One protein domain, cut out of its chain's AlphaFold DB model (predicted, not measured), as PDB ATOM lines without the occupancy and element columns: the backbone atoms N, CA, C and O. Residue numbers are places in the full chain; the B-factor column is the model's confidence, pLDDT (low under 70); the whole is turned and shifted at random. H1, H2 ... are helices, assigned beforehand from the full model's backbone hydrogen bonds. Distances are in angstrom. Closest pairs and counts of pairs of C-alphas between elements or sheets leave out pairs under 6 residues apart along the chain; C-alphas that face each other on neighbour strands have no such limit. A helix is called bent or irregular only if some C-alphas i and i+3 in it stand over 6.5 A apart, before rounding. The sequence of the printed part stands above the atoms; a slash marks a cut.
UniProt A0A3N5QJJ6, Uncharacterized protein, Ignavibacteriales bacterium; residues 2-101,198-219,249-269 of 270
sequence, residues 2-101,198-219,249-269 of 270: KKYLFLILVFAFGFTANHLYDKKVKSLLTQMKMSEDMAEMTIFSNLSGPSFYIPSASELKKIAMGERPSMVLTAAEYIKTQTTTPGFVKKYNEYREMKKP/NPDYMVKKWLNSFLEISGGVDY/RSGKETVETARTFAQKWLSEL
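AT A GLANCE: This is residues 2 to 101, 198 to 219 and 249 to 269 of the 270 residues of an uncharacterized protein of Ignavibacteriales bacterium (UniProt A0A3N5QJJ6). A long helix, H1, sticks out as an arm with residues 2 to 20 from a body of helices, and its far part, residues 24 to 28, packs on H4. In the body H7 lies side by side with H4 and with H6, the last residues of H2, 46 to 48, meet residues 202 to 206 of H6 about perpendicular, and H5 lies at one end of the body, beyond the end of H4. The printed part has 143 residues, with seven named helices in the order H1 to H7 and no named strand; the class is all helix. The whole is only just compact, close to loose, with a radius of gyration of the C-alphas of 17.1 A, and spans 53 by 45 by 30 A.

HOW THE PARTS SIT: H1, residues 2 to 31, touches H4, residues 65 to 82, with residues 24 to 28 alone, at a steep tilt of 65 degrees, opposite ways; the closest C-alphas, of Val 25 and Thr 74, are 6.7 A apart. H4 touches H7, residues 252 to 268, at a shallow tilt of 21 degrees, the same way, with the C-alphas of Pro 69 and Thr 254 closest at 4.5 A. H7 touches H6, residues 200 to 215, at a shallow tilt of 30 degrees, opposite ways, with the C-alphas of Leu 207 and Ala 262 closest at 5.9 A. H6 and H4 are apart. H2, residues 36 to 48, touches H6 with residues 46 to 48 alone, about perpendicular at 81 degrees; the closest C-alphas, of Leu 47 and Trp 206, are 5.8 A apart. H5, residues 86 to 99, is close to H2 but not clearly touching, with the C-alphas of Phe 44 and Phe 88 closest at 7.5 A. H3, residues 57 to 60, touches no helix. Every O i to N i+4 pair is within hydrogen-bond range in H2, H5, H6 and H7, against 24 of 26 in H1 and 12 of 14 in H4; H3 is too short for such a pair.

IN THESE COORDINATES: H1 begins at C-alpha 2, (-0.805, -33.691, 11.715), and runs 43.8 A to C-alpha 31, (-41.959, -47.302, 5.114). H4 is 26.1 A long and only just irregular: C-alphas 66 and 69 are 6.9 A apart. H7 is 24.5 A long and ends at C-alpha 268, (-18.935, -44.882, -13.155). H6 measures 21.9 A, H5 19.9 A, H2 18.2 A and H3 4.9 A.

THE WHOLE: The C-alphas of Lys 2 and Pro 101 are the two farthest apart, at 57.4 A. Residues 102 to 197 and 220 to 248 are not printed; the gaps between C-alphas are 18.5 A and 8.6 A. Of the links printed whole, none is long. Residues 2 to 20 have pLDDT under 70.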
ATOM      1  N   LYS A   2       0.200 -34.034  12.758       36.59
ATOM      2  CA  LYS A   2      -0.805 -33.691  11.715       36.59
ATOM      3  C   LYS A   2      -1.261 -34.851  10.796       36.59
ATOM      4  O   LYS A   2      -2.410 -34.851  10.379       36.59
ATOM      5  N   LYS A   3      -0.417 -35.860  10.521       34.03
ATOM      6  CA  LYS A   3      -0.782 -37.024   9.674       34.03
ATOM      7  C   LYS A   3      -1.692 -38.058  10.366       34.03
ATOM      8  O   LYS A   3      -2.445 -38.738   9.683       34.03
ATOM      9  N   TYR A   4      -1.677 -38.136  11.700       40.03
ATOM     10  CA  TYR A   4      -2.544 -39.051  12.462       40.03
ATOM     11  C   TYR A   4      -3.926 -38.445  12.759       40.03
ATOM     12  O   TYR A   4      -4.905 -39.177  12.845       40.03
ATOM     13  N   LEU A   5      -4.031 -37.110  12.827       38.53
ATOM     14  CA  LEU A   5      -5.309 -36.408  13.009       38.53
ATOM     15  C   LEU A   5      -6.246 -36.578  11.793       38.53
ATOM     16  O   LEU A   5      -7.454 -36.706  11.954       38.53
ATOM     17  N   PHE A   6      -5.682 -36.627  10.579       33.62
ATOM     18  CA  PHE A   6      -6.438 -36.786   9.328       33.62
ATOM     19  C   PHE A   6      -7.028 -38.201   9.171       33.62
ATOM     20  O   PHE A   6      -8.156 -38.353   8.718       33.62
ATOM     21  N   LEU A   7      -6.303 -39.232   9.621       35.81
ATOM     22  CA  LEU A   7      -6.769 -40.625   9.623       35.81
ATOM     23  C   LEU A   7      -7.956 -40.833  10.579       35.81
ATOM     24  O   LEU A   7      -8.947 -41.443  10.195       35.81
ATOM     25  N   ILE A   8      -7.912 -40.256  11.785       46.62
ATOM     26  CA  ILE A   8      -9.009 -40.354  12.767       46.62
ATOM     27  C   ILE A   8     -10.274 -39.624  12.275       46.62
ATOM     28  O   ILE A   8     -11.381 -40.121  12.466       46.62
ATOM     29  N   LEU A   9     -10.121 -38.490  11.579       35.50
ATOM     30  CA  LEU A   9     -11.231 -37.749  10.966       35.50
ATOM     31  C   LEU A   9     -11.907 -38.533   9.827       35.50
ATOM     32  O   LEU A   9     -13.133 -38.588   9.786       35.50
ATOM     33  N   VAL A  10     -11.146 -39.194   8.947       41.38
ATOM     34  CA  VAL A  10     -11.711 -40.025   7.862       41.38
ATOM     35  C   VAL A  10     -12.463 -41.242   8.416       41.38
ATOM     36  O   VAL A  10     -13.547 -41.556   7.929       41.38
ATOM     37  N   PHE A  11     -11.957 -41.883   9.475       41.62
ATOM     38  CA  PHE A  11     -12.664 -42.988  10.134       41.62
ATOM     39  C   PHE A  11     -13.918 -42.527  10.897       41.62
ATOM     40  O   PHE A  11     -14.954 -43.183  10.807       41.62
ATOM     41  N   ALA A  12     -13.875 -41.386  11.595       39.09
ATOM     42  CA  ALA A  12     -15.033 -40.852  12.321       39.09
ATOM     43  C   ALA A  12     -16.149 -40.355  11.380       39.09
ATOM     44  O   ALA A  12     -17.333 -40.608  11.627       39.09
ATOM     45  N   PHE A  13     -15.795 -39.702  10.267       39.12
ATOM     46  CA  PHE A  13     -16.765 -39.301   9.244       39.12
ATOM     47  C   PHE A  13     -17.267 -40.486   8.408       39.12
ATOM     48  O   PHE A  13     -18.454 -40.542   8.103       39.12
ATOM     49  N   GLY A  14     -16.420 -41.476   8.110       40.53
ATOM     50  CA  GLY A  14     -16.835 -42.712   7.439       40.53
ATOM     51  C   GLY A  14     -17.811 -43.546   8.275       40.53
ATOM     52  O   GLY A  14     -18.812 -44.034   7.755       40.53
ATOM     53  N   PHE A  15     -17.581 -43.652   9.589       42.59
ATOM     54  CA  PHE A  15     -18.468 -44.387  10.497       42.59
ATOM     55  C   PHE A  15     -19.821 -43.687  10.682       42.59
ATOM     56  O   PHE A  15     -20.869 -44.330  10.646       42.59
ATOM     57  N   THR A  16     -19.820 -42.359  10.829       50.16
ATOM     58  CA  THR A  16     -21.065 -41.584  10.941       50.16
ATOM     59  C   THR A  16     -21.847 -41.554   9.630       50.16
ATOM     60  O   THR A  16     -23.066 -41.703   9.668       50.16
ATOM     61  N   ALA A  17     -21.178 -41.452   8.476       53.28
ATOM     62  CA  ALA A  17     -21.819 -41.542   7.166       53.28
ATOM     63  C   ALA A  17     -22.452 -42.924   6.929       53.28
ATOM     64  O   ALA A  17     -23.623 -42.988   6.554       53.28
ATOM     65  N   ASN A  18     -21.739 -44.015   7.238       61.31
ATOM     66  CA  ASN A  18     -22.271 -45.377   7.116       61.31
ATOM     67  C   ASN A  18     -23.465 -45.619   8.046       61.31
ATOM     68  O   ASN A  18     -24.463 -46.203   7.635       61.31
ATOM     69  N   HIS A  19     -23.409 -45.126   9.283       61.03
ATOM     70  CA  HIS A  19     -24.512 -45.263  10.231       61.03
ATOM     71  C   HIS A  19     -25.737 -44.405   9.856       61.03
ATOM     72  O   HIS A  19     -26.879 -44.817  10.052       61.03
ATOM     73  N   LEU A  20     -25.528 -43.205   9.300       60.19
ATOM     74  CA  LEU A  20     -26.618 -42.369   8.785       60.19
ATOM     75  C   LEU A  20     -27.268 -42.985   7.541       60.19
ATOM     76  O   LEU A  20     -28.490 -42.938   7.408       60.19
ATOM     77  N   TYR A  21     -26.465 -43.577   6.662       74.00
ATOM     78  CA  TYR A  21     -26.935 -44.314   5.498       74.00
ATOM     79  C   TYR A  21     -27.770 -45.538   5.900       74.00
ATOM     80  O   TYR A  21     -28.912 -45.664   5.462       74.00
ATOM     81  N   ASP A  22     -27.268 -46.356   6.830       82.19
ATOM     82  CA  ASP A  22     -27.981 -47.518   7.375       82.19
ATOM     83  C   ASP A  22     -29.343 -47.127   7.980       82.19
ATOM     84  O   ASP A  22     -30.370 -47.745   7.699       82.19
ATOM     85  N   LYS A  23     -29.405 -46.016   8.728       88.38
ATOM     86  CA  LYS A  23     -30.676 -45.488   9.256       88.38
ATOM     87  C   LYS A  23     -31.660 -45.069   8.164       88.38
ATOM     88  O   LYS A  23     -32.853 -45.351   8.292       88.38
ATOM     89  N   LYS A  24     -31.193 -44.387   7.112       89.94
ATOM     90  CA  LYS A  24     -32.050 -43.962   5.991       89.94
ATOM     91  C   LYS A  24     -32.600 -45.161   5.226       89.94
ATOM     92  O   LYS A  24     -33.795 -45.190   4.943       89.94
ATOM     93  N   VAL A  25     -31.764 -46.163   4.960       91.19
ATOM     94  CA  VAL A  25     -32.174 -47.410   4.303       91.19
ATOM     95  C   VAL A  25     -33.184 -48.168   5.164       91.19
ATOM     96  O   VAL A  25     -34.257 -48.513   4.678       91.19
ATOM     97  N   LYS A  26     -32.926 -48.352   6.463       92.69
ATOM     98  CA  LYS A  26     -33.878 -49.010   7.375       92.69
ATOM     99  C   LYS A  26     -35.215 -48.282   7.448       92.69
ATOM    100  O   LYS A  26     -36.268 -48.920   7.437       92.69
ATOM    101  N   SER A  27     -35.191 -46.950   7.488       91.44
ATOM    102  CA  SER A  27     -36.408 -46.138   7.447       91.44
ATOM    103  C   SER A  27     -37.171 -46.330   6.133       91.44
ATOM    104  O   SER A  27     -38.369 -46.599   6.175       91.44
ATOM    105  N   LEU A  28     -36.477 -46.288   4.989       91.25
ATOM    106  CA  LEU A  28     -37.042 -46.569   3.666       91.25
ATOM    107  C   LEU A  28     -37.718 -47.946   3.625       91.25
ATOM    108  O   LEU A  28     -38.899 -48.042   3.296       91.25
ATOM    109  N   LEU A  29     -36.999 -49.003   4.003       92.38
ATOM    110  CA  LEU A  29     -37.516 -50.371   3.989       92.38
ATOM    111  C   LEU A  29     -38.722 -50.532   4.923       92.38
ATOM    112  O   LEU A  29     -39.720 -51.145   4.544       92.38
ATOM    113  N   THR A  30     -38.690 -49.893   6.096       92.81
ATOM    114  CA  THR A  30     -39.824 -49.874   7.033       92.81
ATOM    115  C   THR A  30     -41.045 -49.181   6.427       92.81
ATOM    116  O   THR A  30     -42.148 -49.723   6.491       92.81
ATOM    117  N   GLN A  31     -40.869 -48.014   5.797       89.56
ATOM    118  CA  GLN A  31     -41.959 -47.302   5.114       89.56
ATOM    119  C   GLN A  31     -42.535 -48.126   3.956       89.56
ATOM    120  O   GLN A  31     -43.743 -48.120   3.728       89.56
ATOM    121  N   MET A  32     -41.688 -48.891   3.269       89.69
ATOM    122  CA  MET A  32     -42.096 -49.824   2.219       89.69
ATOM    123  C   MET A  32     -42.634 -51.158   2.754       89.69
ATOM    124  O   MET A  32     -43.078 -51.979   1.951       89.69
ATOM    125  N   LYS A  33     -42.617 -51.386   4.074       92.69
ATOM    126  CA  LYS A  33     -42.982 -52.658   4.725       92.69
ATOM    127  C   LYS A  33     -42.243 -53.860   4.128       92.69
ATOM    128  O   LYS A  33     -42.838 -54.901   3.862       92.69
ATOM    129  N   MET A  34     -40.951 -53.687   3.885       92.25
ATOM    130  CA  MET A  34     -40.102 -54.650   3.193       92.25
ATOM    131  C   MET A  34     -38.956 -55.084   4.107       92.25
ATOM    132  O   MET A  34     -38.348 -54.249   4.773       92.25
ATOM    133  N   SER A  35     -38.667 -56.385   4.152       93.31
ATOM    134  CA  SER A  35     -37.453 -56.897   4.796       93.31
ATOM    135  C   SER A  35     -36.230 -56.664   3.905       93.31
ATOM    136  O   SER A  35     -36.368 -56.489   2.693       93.31
ATOM    137  N   GLU A  36     -35.031 -56.703   4.489       91.31
ATOM    138  CA  GLU A  36     -33.777 -56.635   3.727       91.31
ATOM    139  C   GLU A  36     -33.689 -57.779   2.704       91.31
ATOM    140  O   GLU A  36     -33.489 -57.512   1.523       91.31
ATOM    141  N   ASP A  37     -34.005 -59.018   3.099       91.06
ATOM    142  CA  ASP A  37     -34.023 -60.176   2.188       91.06
ATOM    143  C   ASP A  37     -34.959 -59.978   0.983       91.06
ATOM    144  O   ASP A  37     -34.612 -60.290  -0.160       91.06
ATOM    145  N   MET A  38     -36.162 -59.439   1.221       91.25
ATOM    146  CA  MET A  38     -37.120 -59.157   0.150       91.25
ATOM    147  C   MET A  38     -36.619 -58.025  -0.750       91.25
ATOM    148  O   MET A  38     -36.817 -58.089  -1.967       91.25
ATOM    149  N   ALA A  39     -35.962 -57.012  -0.181       92.62
ATOM    150  CA  ALA A  39     -35.353 -55.938  -0.949       92.62
ATOM    151  C   ALA A  39     -34.230 -56.480  -1.840       92.62
ATOM    152  O   ALA A  39     -34.270 -56.261  -3.046       92.62
ATOM    153  N   GLU A  40     -33.298 -57.266  -1.299       92.81
ATOM    154  CA  GLU A  40     -32.217 -57.896  -2.065       92.81
ATOM    155  C   GLU A  40     -32.743 -58.773  -3.205       92.81
ATOM    156  O   GLU A  40     -32.288 -58.664  -4.347       92.81
ATOM    157  N   MET A  41     -33.733 -59.625  -2.920       91.75
ATOM    158  CA  MET A  41     -34.381 -60.462  -3.931       91.75
ATOM    159  C   MET A  41     -35.030 -59.609  -5.027       91.75
ATOM    160  O   MET A  41     -34.894 -59.907  -6.216       91.75
ATOM    161  N   THR A  42     -35.720 -58.535  -4.639       93.50
ATOM    162  CA  THR A  42     -36.389 -57.625  -5.573       93.50
ATOM    163  C   THR A  42     -35.382 -56.878  -6.441       93.50
ATOM    164  O   THR A  42     -35.608 -56.736  -7.642       93.50
ATOM    165  N   ILE A  43     -34.267 -56.433  -5.861       95.00
ATOM    166  CA  ILE A  43     -33.176 -55.766  -6.573       95.00
ATOM    167  C   ILE A  43     -32.590 -56.708  -7.620       95.00
ATOM    168  O   ILE A  43     -32.530 -56.355  -8.795       95.00
ATOM    169  N   PHE A  44     -32.233 -57.930  -7.219       95.62
ATOM    170  CA  PHE A  44     -31.689 -58.919  -8.144       95.62
ATOM    171  C   PHE A  44     -32.671 -59.246  -9.275       95.62
ATOM    172  O   PHE A  44     -32.292 -59.249 -10.445       95.62
ATOM    173  N   SER A  45     -33.946 -59.460  -8.945       93.94
ATOM    174  CA  SER A  45     -34.990 -59.782  -9.928       93.94
ATOM    175  C   SER A  45     -35.226 -58.646 -10.926       93.94
ATOM    176  O   SER A  45     -35.435 -58.900 -12.107       93.94
ATOM    177  N   ASN A  46     -35.169 -57.389 -10.473       93.31
ATOM    178  CA  ASN A  46     -35.302 -56.222 -11.346       93.31
ATOM    179  C   ASN A  46     -34.103 -56.048 -12.278       93.31
ATOM    180  O   ASN A  46     -34.290 -55.727 -13.446       93.31
ATOM    181  N   LEU A  47     -32.886 -56.242 -11.763       95.06
ATOM    182  CA  LEU A  47     -31.669 -56.084 -12.557       95.06
ATOM    183  C   LEU A  47     -31.531 -57.202 -13.599       95.06
ATOM    184  O   LEU A  47     -31.174 -56.932 -14.739       95.06
ATOM    185  N   SER A  48     -31.848 -58.445 -13.223       93.00
ATOM    186  CA  SER A  48     -31.706 -59.631 -14.087       93.00
ATOM    187  C   SER A  48     -32.902 -59.904 -15.005       93.00
ATOM    188  O   SER A  48     -32.811 -60.744 -15.908       93.00
ATOM    189  N   GLY A  49     -34.031 -59.234 -14.760       87.25
ATOM    190  CA  GLY A  49     -35.292 -59.432 -15.463       87.25
ATOM    191  C   GLY A  49     -35.537 -58.432 -16.601       87.25
ATOM    192  O   GLY A  49     -34.884 -57.395 -16.687       87.25
ATOM    193  N   PRO A  50     -36.517 -58.708 -17.482       78.50
ATOM    194  CA  PRO A  50     -36.847 -57.835 -18.611       78.50
ATOM    195  C   PRO A  50     -37.740 -56.640 -18.231       78.50
ATOM    196  O   PRO A  50     -38.052 -55.815 -19.085       78.50
ATOM    197  N   SER A  51     -38.219 -56.563 -16.988       77.69
ATOM    198  CA  SER A  51     -39.238 -55.598 -16.572       77.69
ATOM    199  C   SER A  51     -38.969 -55.033 -15.186       77.69
ATOM    200  O   SER A  51     -38.516 -55.748 -14.295       77.69
ATOM    201  N   PHE A  52     -39.371 -53.781 -14.980       84.06
ATOM    202  CA  PHE A  52     -39.351 -53.135 -13.676       84.06
ATOM    203  C   PHE A  52     -40.536 -53.603 -12.823       84.06
ATOM    204  O   PHE A  52     -41.697 -53.332 -13.142       84.06
ATOM    205  N   TYR A  53     -40.242 -54.273 -11.717       85.31
ATOM    206  CA  TYR A  53     -41.198 -54.569 -10.660       85.31
ATOM    207  C   TYR A  53     -41.009 -53.599  -9.496       85.31
ATOM    208  O   TYR A  53     -39.926 -53.492  -8.919       85.31
ATOM    209  N   ILE A  54     -42.090 -52.912  -9.130       82.69
ATOM    210  CA  ILE A  54     -42.083 -51.897  -8.080       82.69
ATOM    211  C   ILE A  54     -42.802 -52.463  -6.855       82.69
ATOM    212  O   ILE A  54     -44.036 -52.553  -6.870       82.69
ATOM    213  N   PRO A  55     -42.068 -52.845  -5.795       82.56
ATOM    214  CA  PRO A  55     -42.684 -53.367  -4.589       82.56
ATOM    215  C   PRO A  55     -43.479 -52.268  -3.879       82.56
ATOM    216  O   PRO A  55     -43.183 -51.077  -3.989       82.56
ATOM    217  N   SER A  56     -44.499 -52.680  -3.127       85.94
ATOM    218  CA  SER A  56     -45.220 -51.804  -2.196       85.94
ATOM    219  C   SER A  56     -45.765 -50.513  -2.826       85.94
ATOM    220  O   SER A  56     -45.804 -49.463  -2.187       85.94
ATOM    221  N   ALA A  57     -46.244 -50.579  -4.076       81.75
ATOM    222  CA  ALA A  57     -46.776 -49.420  -4.798       81.75
ATOM    223  C   ALA A  57     -47.918 -48.692  -4.054       81.75
ATOM    224  O   ALA A  57     -48.130 -47.496  -4.255       81.75
ATOM    225  N   SER A  58     -48.663 -49.388  -3.190       86.12
ATOM    226  CA  SER A  58     -49.670 -48.792  -2.300       86.12
ATOM    227  C   SER A  58     -49.060 -47.905  -1.212       86.12
ATOM    228  O   SER A  58     -49.642 -46.874  -0.886       86.12
ATOM    229  N   GLU A  59     -47.904 -48.280  -0.668       89.31
ATOM    230  CA  GLU A  59     -47.167 -47.493   0.322       89.31
ATOM    231  C   GLU A  59     -46.465 -46.310  -0.352       89.31
ATOM    232  O   GLU A  59     -46.563 -45.185   0.132       89.31
ATOM    233  N   LEU A  60     -45.893 -46.511  -1.546       83.44
ATOM    234  CA  LEU A  60     -45.258 -45.427  -2.310       83.44
ATOM    235  C   LEU A  60     -46.222 -44.274  -2.635       83.44
ATOM    236  O   LEU A  60     -45.833 -43.106  -2.637       83.44
ATOM    237  N   LYS A  61     -47.504 -44.579  -2.875       84.44
ATOM    238  CA  LYS A  61     -48.542 -43.562  -3.115       84.44
ATOM    239  C   LYS A  61     -48.781 -42.637  -1.921       84.44
ATOM    240  O   LYS A  61     -49.279 -41.535  -2.133       84.44
ATOM    241  N   LYS A  62     -48.458 -43.073  -0.699       89.19
ATOM    242  CA  LYS A  62     -48.667 -42.301   0.535       89.19
ATOM    243  C   LYS A  62     -47.567 -41.268   0.774       89.19
ATOM    244  O   LYS A  62     -47.760 -40.368   1.581       89.19
ATOM    245  N   ILE A  63     -46.442 -41.381   0.068       87.50
ATOM    246  CA  ILE A  63     -45.317 -40.457   0.197       87.50
ATOM    247  C   ILE A  63     -45.672 -39.129  -0.469       87.50
ATOM    248  O   ILE A  63     -46.063 -39.089  -1.649       87.50
ATOM    249  N   ALA A  64     -45.494 -38.045   0.286       89.50
ATOM    250  CA  ALA A  64     -45.707 -36.690  -0.193       89.50
ATOM    251  C   ALA A  64     -44.796 -36.394  -1.392       89.50
ATOM    252  O   ALA A  64     -43.630 -36.782  -1.404       89.50
ATOM    253  N   MET A  65     -45.306 -35.691  -2.410       86.62
ATOM    254  CA  MET A  65     -44.555 -35.474  -3.658       86.62
ATOM    255  C   MET A  65     -43.176 -34.838  -3.430       86.62
ATOM    256  O   MET A  65     -42.223 -35.274  -4.063       86.62
ATOM    257  N   GLY A  66     -43.058 -33.892  -2.491       89.88
ATOM    258  CA  GLY A  66     -41.786 -33.238  -2.158       89.88
ATOM    259  C   GLY A  66     -40.761 -34.130  -1.442       89.88
ATOM    260  O   GLY A  66     -39.583 -33.801  -1.416       89.88
ATOM    261  N   GLU A  67     -41.170 -35.274  -0.888       91.19
ATOM    262  CA  GLU A  67     -40.261 -36.219  -0.215       91.19
ATOM    263  C   GLU A  67     -39.720 -37.294  -1.168       91.19
ATOM    264  O   GLU A  67     -38.680 -37.913  -0.914       91.19
ATOM    265  N   ARG A  68     -40.409 -37.516  -2.295       91.69
ATOM    266  CA  ARG A  68     -40.080 -38.575  -3.257       91.69
ATOM    267  C   ARG A  68     -38.666 -38.464  -3.838       91.69
ATOM    268  O   ARG A  68     -38.022 -39.511  -3.906       91.69
ATOM    269  N   PRO A  69     -38.134 -37.277  -4.212       93.88
ATOM    270  CA  PRO A  69     -36.771 -37.175  -4.740       93.88
ATOM    271  C   PRO A  69     -35.711 -37.721  -3.774       93.88
ATOM    272  O   PRO A  69     -34.878 -38.541  -4.161       93.88
ATOM    273  N   SER A  70     -35.782 -37.347  -2.490       92.50
ATOM    274  CA  SER A  70     -34.843 -37.841  -1.472       92.50
ATOM    275  C   SER A  70     -34.984 -39.346  -1.242       92.50
ATOM    276  O   SER A  70     -33.984 -40.032  -1.002       92.50
ATOM    277  N   MET A  71     -36.211 -39.873  -1.294       91.38
ATOM    278  CA  MET A  71     -36.433 -41.308  -1.149       91.38
ATOM    279  C   MET A  71     -35.838 -42.089  -2.324       91.38
ATOM    280  O   MET A  71     -35.159 -43.092  -2.117       91.38
ATOM    281  N   VAL A  72     -36.053 -41.610  -3.551       93.12
ATOM    282  CA  VAL A  72     -35.502 -42.215  -4.768       93.12
ATOM    283  C   VAL A  72     -33.980 -42.246  -4.736       93.12
ATOM    284  O   VAL A  72     -33.406 -43.280  -5.062       93.12
ATOM    285  N   LEU A  73     -33.321 -41.169  -4.295       95.00
ATOM    286  CA  LEU A  73     -31.863 -41.164  -4.131       95.00
ATOM    287  C   LEU A  73     -31.403 -42.214  -3.119       95.00
ATOM    288  O   LEU A  73     -30.502 -42.990  -3.417       95.00
ATOM    289  N   THR A  74     -32.072 -42.291  -1.966       94.06
ATOM    290  CA  THR A  74     -31.757 -43.293  -0.934       94.06
ATOM    291  C   THR A  74     -31.902 -44.716  -1.483       94.06
ATOM    292  O   THR A  74     -31.032 -45.557  -1.273       94.06
ATOM    293  N   ALA A  75     -32.981 -44.988  -2.225       93.44
ATOM    294  CA  ALA A  75     -33.203 -46.285  -2.852       93.44
ATOM    295  C   ALA A  75     -32.143 -46.593  -3.921       93.44
ATOM    296  O   ALA A  75     -31.620 -47.702  -3.958       93.44
ATOM    297  N   ALA A  76     -31.795 -45.624  -4.769       94.94
ATOM    298  CA  ALA A  76     -30.819 -45.809  -5.836       94.94
ATOM    299  C   ALA A  76     -29.398 -46.052  -5.294       94.94
ATOM    300  O   ALA A  76     -28.694 -46.934  -5.789       94.94
ATOM    301  N   GLU A  77     -28.998 -45.341  -4.236       95.69
ATOM    302  CA  GLU A  77     -27.743 -45.592  -3.515       95.69
ATOM    303  C   GLU A  77     -27.724 -46.985  -2.871       95.69
ATOM    304  O   GLU A  77     -26.719 -47.696  -2.979       95.69
ATOM    305  N   TYR A  78     -28.847 -47.406  -2.276       94.81
ATOM    306  CA  TYR A  78     -29.004 -48.752  -1.721       94.81
ATOM    307  C   TYR A  78     -28.840 -49.831  -2.781       94.81
ATOM    308  O   TYR A  78     -28.003 -50.717  -2.615       94.81
ATOM    309  N   ILE A  79     -29.553 -49.710  -3.901       95.50
ATOM    310  CA  ILE A  79     -29.444 -50.629  -5.039       95.50
ATOM    311  C   ILE A  79     -27.992 -50.715  -5.514       95.50
ATOM    312  O   ILE A  79     -27.444 -51.811  -5.607       95.50
ATOM    313  N   LYS A  80     -27.340 -49.571  -5.744       96.56
ATOM    314  CA  LYS A  80     -25.941 -49.511  -6.179       96.56
ATOM    315  C   LYS A  80     -24.970 -50.150  -5.191       96.56
ATOM    316  O   LYS A  80     -24.023 -50.814  -5.591       96.56
ATOM    317  N   THR A  81     -25.189 -49.957  -3.896       94.56
ATOM    318  CA  THR A  81     -24.366 -50.601  -2.866       94.56
ATOM    319  C   THR A  81     -24.554 -52.114  -2.904       94.56
ATOM    320  O   THR A  81     -23.573 -52.858  -2.895       94.56
ATOM    321  N   GLN A  82     -25.805 -52.568  -3.017       94.62
ATOM    322  CA  GLN A  82     -26.154 -53.985  -3.057       94.62
ATOM    323  C   GLN A  82     -25.468 -54.725  -4.208       94.62
ATOM    324  O   GLN A  82     -24.961 -55.823  -3.978       94.62
ATOM    325  N   THR A  83     -25.341 -54.117  -5.395       95.62
ATOM    326  CA  THR A  83     -24.679 -54.761  -6.549       95.62
ATOM    327  C   THR A  83     -23.194 -55.058  -6.334       95.62
ATOM    328  O   THR A  83     -22.619 -55.846  -7.079       95.62
ATOM    329  N   THR A  84     -22.572 -54.460  -5.315       93.56
ATOM    330  CA  THR A  84     -21.159 -54.683  -4.960       93.56
ATOM    331  C   THR A  84     -20.969 -55.659  -3.798       93.56
ATOM    332  O   THR A  84     -19.839 -55.980  -3.434       93.56
ATOM    333  N   THR A  85     -22.057 -56.138  -3.187       95.38
ATOM    334  CA  THR A  85     -21.966 -57.038  -2.033       95.38
ATOM    335  C   THR A  85     -21.537 -58.447  -2.456       95.38
ATOM    336  O   THR A  85     -21.927 -58.919  -3.528       95.38
ATOM    337  N   PRO A  86     -20.808 -59.190  -1.600       96.19
ATOM    338  CA  PRO A  86     -20.450 -60.580  -1.893       96.19
ATOM    339  C   PRO A  86     -21.669 -61.477  -2.154       96.19
ATOM    340  O   PRO A  86     -21.625 -62.342  -3.027       96.19
ATOM    341  N   GLY A  87     -22.769 -61.257  -1.422       95.00
ATOM    342  CA  GLY A  87     -24.014 -62.010  -1.597       95.00
ATOM    343  C   GLY A  87     -24.649 -61.787  -2.969       95.00
ATOM    344  O   GLY A  87     -25.079 -62.745  -3.613       95.00
ATOM    345  N   PHE A  88     -24.649 -60.544  -3.456       96.38
ATOM    346  CA  PHE A  88     -25.144 -60.222  -4.790       96.38
ATOM    347  C   PHE A  88     -24.253 -60.804  -5.890       96.38
ATOM    348  O   PHE A  88     -24.762 -61.436  -6.813       96.38
ATOM    349  N   VAL A  89     -22.927 -60.655  -5.771       97.00
ATOM    350  CA  VAL A  89     -21.963 -61.205  -6.742       97.00
ATOM    351  C   VAL A  89     -22.087 -62.728  -6.840       97.00
ATOM    352  O   VAL A  89     -22.063 -63.280  -7.939       97.00
ATOM    353  N   LYS A  90     -22.302 -63.415  -5.711       97.69
ATOM    354  CA  LYS A  90     -22.578 -64.856  -5.698       97.69
ATOM    355  C   LYS A  90     -23.835 -65.204  -6.506       97.69
ATOM    356  O   LYS A  90     -23.743 -66.021  -7.418       97.69
ATOM    357  N   LYS A  91     -24.976 -64.564  -6.218       97.19
ATOM    358  CA  LYS A  91     -26.240 -64.781  -6.958       97.19
ATOM    359  C   LYS A  91     -26.092 -64.471  -8.450       97.19
ATOM    360  O   LYS A  91     -26.647 -65.165  -9.295       97.19
ATOM    361  N   TYR A  92     -25.323 -63.437  -8.782       97.88
ATOM    362  CA  TYR A  92     -25.017 -63.085 -10.164       97.88
ATOM    363  C   TYR A  92     -24.233 -64.193 -10.878       97.88
ATOM    364  O   TYR A  92     -24.608 -64.572 -11.982       97.88
ATOM    365  N   ASN A  93     -23.199 -64.758 -10.250       98.06
ATOM    366  CA  ASN A  93     -22.442 -65.862 -10.845       98.06
ATOM    367  C   ASN A  93     -23.308 -67.121 -11.025       98.06
ATOM    368  O   ASN A  93     -23.197 -67.794 -12.043       98.06
ATOM    369  N   GLU A  94     -24.204 -67.418 -10.081       98.00
ATOM    370  CA  GLU A  94     -25.182 -68.506 -10.233       98.00
ATOM    371  C   GLU A  94     -26.086 -68.266 -11.456       98.00
ATOM    372  O   GLU A  94     -26.249 -69.146 -12.300       98.00
ATOM    373  N   TYR A  95     -26.610 -67.047 -11.608       97.25
ATOM    374  CA  TYR A  95     -27.412 -66.660 -12.770       97.25
ATOM    375  C   TYR A  95     -26.621 -66.702 -14.085       97.25
ATOM    376  O   TYR A  95     -27.145 -67.166 -15.096       97.25
ATOM    377  N   ARG A  96     -25.357 -66.270 -14.079       97.25
ATOM    378  CA  ARG A  96     -24.442 -66.369 -15.224       97.25
ATOM    379  C   ARG A  96     -24.322 -67.811 -15.709       97.25
ATOM    380  O   ARG A  96     -24.466 -68.048 -16.906       97.25
ATOM    381  N   GLU A  97     -24.093 -68.764 -14.806       97.62
ATOM    382  CA  GLU A  97     -23.992 -70.182 -15.176       97.62
ATOM    383  C   GLU A  97     -25.317 -70.716 -15.733       97.62
ATOM    384  O   GLU A  97     -25.313 -71.449 -16.718       97.62
ATOM    385  N   MET A  98     -26.464 -70.274 -15.200       96.62
ATOM    386  CA  MET A  98     -27.780 -70.609 -15.767       96.62
ATOM    387  C   MET A  98     -28.004 -70.045 -17.180       96.62
ATOM    388  O   MET A  98     -28.865 -70.541 -17.906       96.62
ATOM    389  N   LYS A  99     -27.282 -68.987 -17.567       96.19
ATOM    390  CA  LYS A  99     -27.343 -68.372 -18.904       96.19
ATOM    391  C   LYS A  99     -26.307 -68.918 -19.876       96.19
ATOM    392  O   LYS A  99     -26.362 -68.567 -21.053       96.19
ATOM    393  N   LYS A 100     -25.390 -69.767 -19.411       97.44
ATOM    394  CA  LYS A 100     -24.331 -70.320 -20.245       97.44
ATOM    395  C   LYS A 100     -24.930 -71.174 -21.370       97.44
ATOM    396  O   LYS A 100     -25.720 -72.078 -21.082       97.44
ATOM    397  N   PRO A 101     -24.559 -70.930 -22.640       97.62
ATOM    398  CA  PRO A 101     -24.952 -71.804 -23.737       97.62
ATOM    399  C   PRO A 101     -24.539 -73.253 -23.462       97.62
ATOM    400  O   PRO A 101     -23.470 -73.512 -22.911       97.62
ATOM    401  N   ASN A 198     -18.660 -59.706 -12.101       96.25
ATOM    402  CA  ASN A 198     -18.960 -58.344 -12.501       96.25
ATOM    403  C   ASN A 198     -20.392 -58.234 -13.065       96.25
ATOM    404  O   ASN A 198     -20.618 -58.563 -14.225       96.25
ATOM    405  N   PRO A 199     -21.367 -57.740 -12.282       96.25
ATOM    406  CA  PRO A 199     -22.741 -57.561 -12.745       96.25
ATOM    407  C   PRO A 199     -22.958 -56.295 -13.597       96.25
ATOM    408  O   PRO A 199     -24.105 -55.995 -13.939       96.25
ATOM    409  N   ASP A 200     -21.913 -55.533 -13.935       95.94
ATOM    410  CA  ASP A 200     -22.037 -54.206 -14.550       95.94
ATOM    411  C   ASP A 200     -22.809 -54.221 -15.872       95.94
ATOM    412  O   ASP A 200     -23.584 -53.298 -16.114       95.94
ATOM    413  N   TYR A 201     -22.678 -55.256 -16.712       94.94
ATOM    414  CA  TYR A 201     -23.453 -55.351 -17.959       94.94
ATOM    415  C   TYR A 201     -24.967 -55.358 -17.693       94.94
ATOM    416  O   TYR A 201     -25.726 -54.583 -18.282       94.94
ATOM    417  N   MET A 202     -25.408 -56.174 -16.733       94.38
ATOM    418  CA  MET A 202     -26.804 -56.264 -16.304       94.38
ATOM    419  C   MET A 202     -27.299 -54.930 -15.723       94.38
ATOM    420  O   MET A 202     -28.387 -54.462 -16.062       94.38
ATOM    421  N   VAL A 203     -26.474 -54.275 -14.901       96.38
ATOM    422  CA  VAL A 203     -26.780 -52.952 -14.336       96.38
ATOM    423  C   VAL A 203     -26.887 -51.893 -15.438       96.38
ATOM    424  O   VAL A 203     -27.858 -51.135 -15.460       96.38
ATOM    425  N   LYS A 204     -25.945 -51.863 -16.390       96.19
ATOM    426  CA  LYS A 204     -25.953 -50.954 -17.547       96.19
ATOM    427  C   LYS A 204     -27.240 -51.116 -18.354       96.19
ATOM    428  O   LYS A 204     -27.907 -50.123 -18.649       96.19
ATOM    429  N   LYS A 205     -27.629 -52.357 -18.663       94.94
ATOM    430  CA  LYS A 205     -28.867 -52.668 -19.395       94.94
ATOM    431  C   LYS A 205     -30.111 -52.153 -18.666       94.94
ATOM    432  O   LYS A 205     -30.963 -51.509 -19.284       94.94
ATOM    433  N   TRP A 206     -30.199 -52.379 -17.356       95.69
ATOM    434  CA  TRP A 206     -31.307 -51.904 -16.525       95.69
ATOM    435  C   TRP A 206     -31.393 -50.370 -16.464       95.69
ATOM    436  O   TRP A 206     -32.460 -49.799 -16.702       95.69
ATOM    437  N   LEU A 207     -30.270 -49.680 -16.227       96.50
ATOM    438  CA  LEU A 207     -30.216 -48.214 -16.185       96.50
ATOM    439  C   LEU A 207     -30.575 -47.584 -17.539       96.50
ATOM    440  O   LEU A 207     -31.357 -46.634 -17.579       96.50
ATOM    441  N   ASN A 208     -30.065 -48.132 -18.645       96.06
ATOM    442  CA  ASN A 208     -30.402 -47.659 -19.990       96.06
ATOM    443  C   ASN A 208     -31.893 -47.833 -20.295       96.06
ATOM    444  O   ASN A 208     -32.529 -46.891 -20.766       96.06
ATOM    445  N   SER A 209     -32.475 -48.981 -19.934       93.56
ATOM    446  CA  SER A 209     -33.913 -49.239 -20.110       93.56
ATOM    447  C   SER A 209     -34.763 -48.227 -19.329       93.56
ATOM    448  O   SER A 209     -35.767 -47.718 -19.827       93.56
ATOM    449  N   PHE A 210     -34.341 -47.873 -18.110       94.62
ATOM    450  CA  PHE A 210     -35.003 -46.835 -17.321       94.62
ATOM    451  C   PHE A 210     -34.905 -45.455 -17.988       94.62
ATOM    452  O   PHE A 210     -35.901 -44.727 -18.058       94.62
ATOM    453  N   LEU A 211     -33.721 -45.074 -18.476       95.88
ATOM    454  CA  LEU A 211     -33.502 -43.788 -19.141       95.88
ATOM    455  C   LEU A 211     -34.296 -43.658 -20.445       95.88
ATOM    456  O   LEU A 211     -34.793 -42.567 -20.736       95.88
ATOM    457  N   GLU A 212     -34.447 -44.747 -21.193       94.31
ATOM    458  CA  GLU A 212     -35.256 -44.797 -22.409       94.31
ATOM    459  C   GLU A 212     -36.742 -44.585 -22.091       94.31
ATOM    460  O   GLU A 212     -37.351 -43.624 -22.565       94.31
ATOM    461  N   ILE A 213     -37.310 -45.411 -21.202       90.81
ATOM    462  CA  ILE A 213     -38.740 -45.355 -20.853       90.81
ATOM    463  C   ILE A 213     -39.113 -44.002 -20.228       90.81
ATOM    464  O   ILE A 213     -40.158 -43.426 -20.541       90.81
ATOM    465  N   SER A 214     -38.258 -43.470 -19.351       93.62
ATOM    466  CA  SER A 214     -38.519 -42.203 -18.658       93.62
ATOM    467  C   SER A 214     -38.256 -40.958 -19.511       93.62
ATOM    468  O   SER A 214     -38.708 -39.875 -19.146       93.62
ATOM    469  N   GLY A 215     -37.535 -41.076 -20.632       93.38
ATOM    470  CA  GLY A 215     -37.126 -39.927 -21.446       93.38
ATOM    471  C   GLY A 215     -38.267 -39.264 -22.216       93.38
ATOM    472  O   GLY A 215     -38.213 -38.067 -22.477       93.38
ATOM    473  N   GLY A 216     -39.312 -40.024 -22.553       89.19
ATOM    474  CA  GLY A 216     -40.445 -39.556 -23.356       89.19
ATOM    475  C   GLY A 216     -41.694 -39.186 -22.554       89.19
ATOM    476  O   GLY A 216     -42.793 -39.219 -23.110       89.19
ATOM    477  N   VAL A 217     -41.580 -38.944 -21.245       95.12
ATOM    478  CA  VAL A 217     -42.740 -38.667 -20.385       95.12
ATOM    479  C   VAL A 217     -43.170 -37.208 -20.506       95.12
ATOM    480  O   VAL A 217     -42.418 -36.291 -20.187       95.12
ATOM    481  N   ASP A 218     -44.419 -37.000 -20.921       96.38
ATOM    482  CA  ASP A 218     -45.056 -35.687 -20.950       96.38
ATOM    483  C   ASP A 218     -45.746 -35.410 -19.609       96.38
ATOM    484  O   ASP A 218     -46.860 -35.868 -19.347       96.38
ATOM    485  N   TYR A 219     -45.075 -34.654 -18.744       95.50
ATOM    486  CA  TYR A 219     -45.596 -34.285 -17.425       95.50
ATOM    487  C   TYR A 219     -46.718 -33.242 -17.462       95.50
ATOM    488  O   TYR A 219     -47.355 -33.021 -16.433       95.50
ATOM    489  N   ARG A 249     -46.853 -40.488 -12.977       91.31
ATOM    490  CA  ARG A 249     -47.480 -40.408 -11.641       91.31
ATOM    491  C   ARG A 249     -46.484 -40.161 -10.503       91.31
ATOM    492  O   ARG A 249     -46.880 -39.671  -9.442       91.31
ATOM    493  N   SER A 250     -45.214 -40.499 -10.710       90.69
ATOM    494  CA  SER A 250     -44.128 -40.213  -9.766       90.69
ATOM    495  C   SER A 250     -43.794 -38.719  -9.695       90.69
ATOM    496  O   SER A 250     -43.355 -38.255  -8.640       90.69
ATOM    497  N   GLY A 251     -44.091 -37.967 -10.761       92.69
ATOM    498  CA  GLY A 251     -43.828 -36.534 -10.884       92.69
ATOM    499  C   GLY A 251     -42.460 -36.233 -11.502       92.69
ATOM    500  O   GLY A 251     -41.521 -37.019 -11.371       92.69
ATOM    501  N   LYS A 252     -42.365 -35.080 -12.178       95.38
ATOM    502  CA  LYS A 252     -41.190 -34.659 -12.955       95.38
ATOM    503  C   LYS A 252     -39.908 -34.643 -12.119       95.38
ATOM    504  O   LYS A 252     -38.959 -35.336 -12.457       95.38
ATOM    505  N   GLU A 253     -39.923 -33.927 -10.997       95.94
ATOM    506  CA  GLU A 253     -38.758 -33.754 -10.118       95.94
ATOM    507  C   GLU A 253     -38.192 -35.093  -9.618       95.94
ATOM    508  O   GLU A 253     -36.985 -35.340  -9.678       95.94
ATOM    509  N   THR A 254     -39.072 -36.004  -9.194       95.00
ATOM    510  CA  THR A 254     -38.709 -37.359  -8.759       95.00
ATOM    511  C   THR A 254     -37.977 -38.126  -9.860       95.00
ATOM    512  O   THR A 254     -36.948 -38.757  -9.613       95.00
ATOM    513  N   VAL A 255     -38.508 -38.093 -11.085       96.06
ATOM    514  CA  VAL A 255     -37.944 -38.854 -12.204       96.06
ATOM    515  C   VAL A 255     -36.666 -38.210 -12.725       96.06
ATOM    516  O   VAL A 255     -35.717 -38.929 -13.015       96.06
ATOM    517  N   GLU A 256     -36.580 -36.884 -12.793       97.44
ATOM    518  CA  GLU A 256     -35.343 -36.183 -13.166       97.44
ATOM    519  C   GLU A 256     -34.212 -36.457 -12.169       97.44
ATOM    520  O   GLU A 256     -33.070 -36.688 -12.574       97.44
ATOM    521  N   THR A 257     -34.539 -36.547 -10.878       97.25
ATOM    522  CA  THR A 257     -33.596 -36.965  -9.833       97.25
ATOM    523  C   THR A 257     -33.082 -38.386 -10.083       97.25
ATOM    524  O   THR A 257     -31.869 -38.611 -10.105       97.25
ATOM    525  N   ALA A 258     -33.981 -39.341 -10.350       96.88
ATOM    526  CA  ALA A 258     -33.607 -40.717 -10.694       96.88
ATOM    527  C   ALA A 258     -32.749 -40.789 -11.967       96.88
ATOM    528  O   ALA A 258     -31.756 -41.511 -12.004       96.88
ATOM    529  N   ARG A 259     -33.116 -40.036 -13.013       98.00
ATOM    530  CA  ARG A 259     -32.392 -39.992 -14.294       98.00
ATOM    531  C   ARG A 259     -30.981 -39.454 -14.116       98.00
ATOM    532  O   ARG A 259     -30.043 -40.055 -14.628       98.00
ATOM    533  N   THR A 260     -30.829 -38.377 -13.348       98.38
ATOM    534  CA  THR A 260     -29.519 -37.793 -13.034       98.38
ATOM    535  C   THR A 260     -28.635 -38.805 -12.308       98.38
ATOM    536  O   THR A 260     -27.474 -38.993 -12.673       98.38
ATOM    537  N   PHE A 261     -29.189 -39.511 -11.316       98.38
ATOM    538  CA  PHE A 261     -28.466 -40.580 -10.630       98.38
ATOM    539  C   PHE A 261     -28.083 -41.718 -11.585       98.38
ATOM    540  O   PHE A 261     -26.932 -42.146 -11.587       98.38
ATOM    541  N   ALA A 262     -29.016 -42.187 -12.419       98.06
ATOM    542  CA  ALA A 262     -28.786 -43.272 -13.370       98.06
ATOM    543  C   ALA A 262     -27.693 -42.931 -14.394       98.06
ATOM    544  O   ALA A 262     -26.807 -43.746 -14.634       98.06
ATOM    545  N   GLN A 263     -27.708 -41.716 -14.947       98.44
ATOM    546  CA  GLN A 263     -26.669 -41.225 -15.859       98.44
ATOM    547  C   GLN A 263     -25.300 -41.165 -15.178       98.44
ATOM    548  O   GLN A 263     -24.307 -41.618 -15.745       98.44
ATOM    549  N   LYS A 264     -25.249 -40.649 -13.944       98.31
ATOM    550  CA  LYS A 264     -24.015 -40.626 -13.156       98.31
ATOM    551  C   LYS A 264     -23.502 -42.040 -12.900       98.31
ATOM    552  O   LYS A 264     -22.329 -42.304 -13.141       98.31
ATOM    553  N   TRP A 265     -24.366 -42.950 -12.462       97.88
ATOM    554  CA  TRP A 265     -23.973 -44.328 -12.193       97.88
ATOM    555  C   TRP A 265     -23.461 -45.017 -13.462       97.88
ATOM    556  O   TRP A 265     -22.381 -45.594 -13.429       97.88
ATOM    557  N   LEU A 266     -24.137 -44.865 -14.604       97.81
ATOM    558  CA  LEU A 266     -23.652 -45.380 -15.891       97.81
ATOM    559  C   LEU A 266     -22.234 -44.905 -16.231       97.81
ATOM    560  O   LEU A 266     -21.447 -45.701 -16.727       97.81
ATOM    561  N   SER A 267     -21.892 -43.645 -15.935       97.31
ATOM    562  CA  SER A 267     -20.542 -43.108 -16.181       97.31
ATOM    563  C   SER A 267     -19.454 -43.677 -15.260       97.31
ATOM    564  O   SER A 267     -18.270 -43.559 -15.560       97.31
ATOM    565  N   GLU A 268     -19.846 -44.279 -14.135       96.00
ATOM    566  CA  GLU A 268     -18.935 -44.882 -13.155       96.00
ATOM    567  C   GLU A 268     -18.739 -46.391 -13.387       96.00
ATOM    568  O   GLU A 268     -17.766 -46.957 -12.885       96.00
ATOM    569  N   LEU A 269     -19.651 -47.041 -14.123       93.94
ATOM    570  CA  LEU A 269     -19.558 -48.457 -14.487       93.94
ATOM    571  C   LEU A 269     -18.512 -48.636 -15.591       93.94
ATOM    572  O   LEU A 269     -18.555 -47.939 -16.605       93.94
TER     573      LEU A 269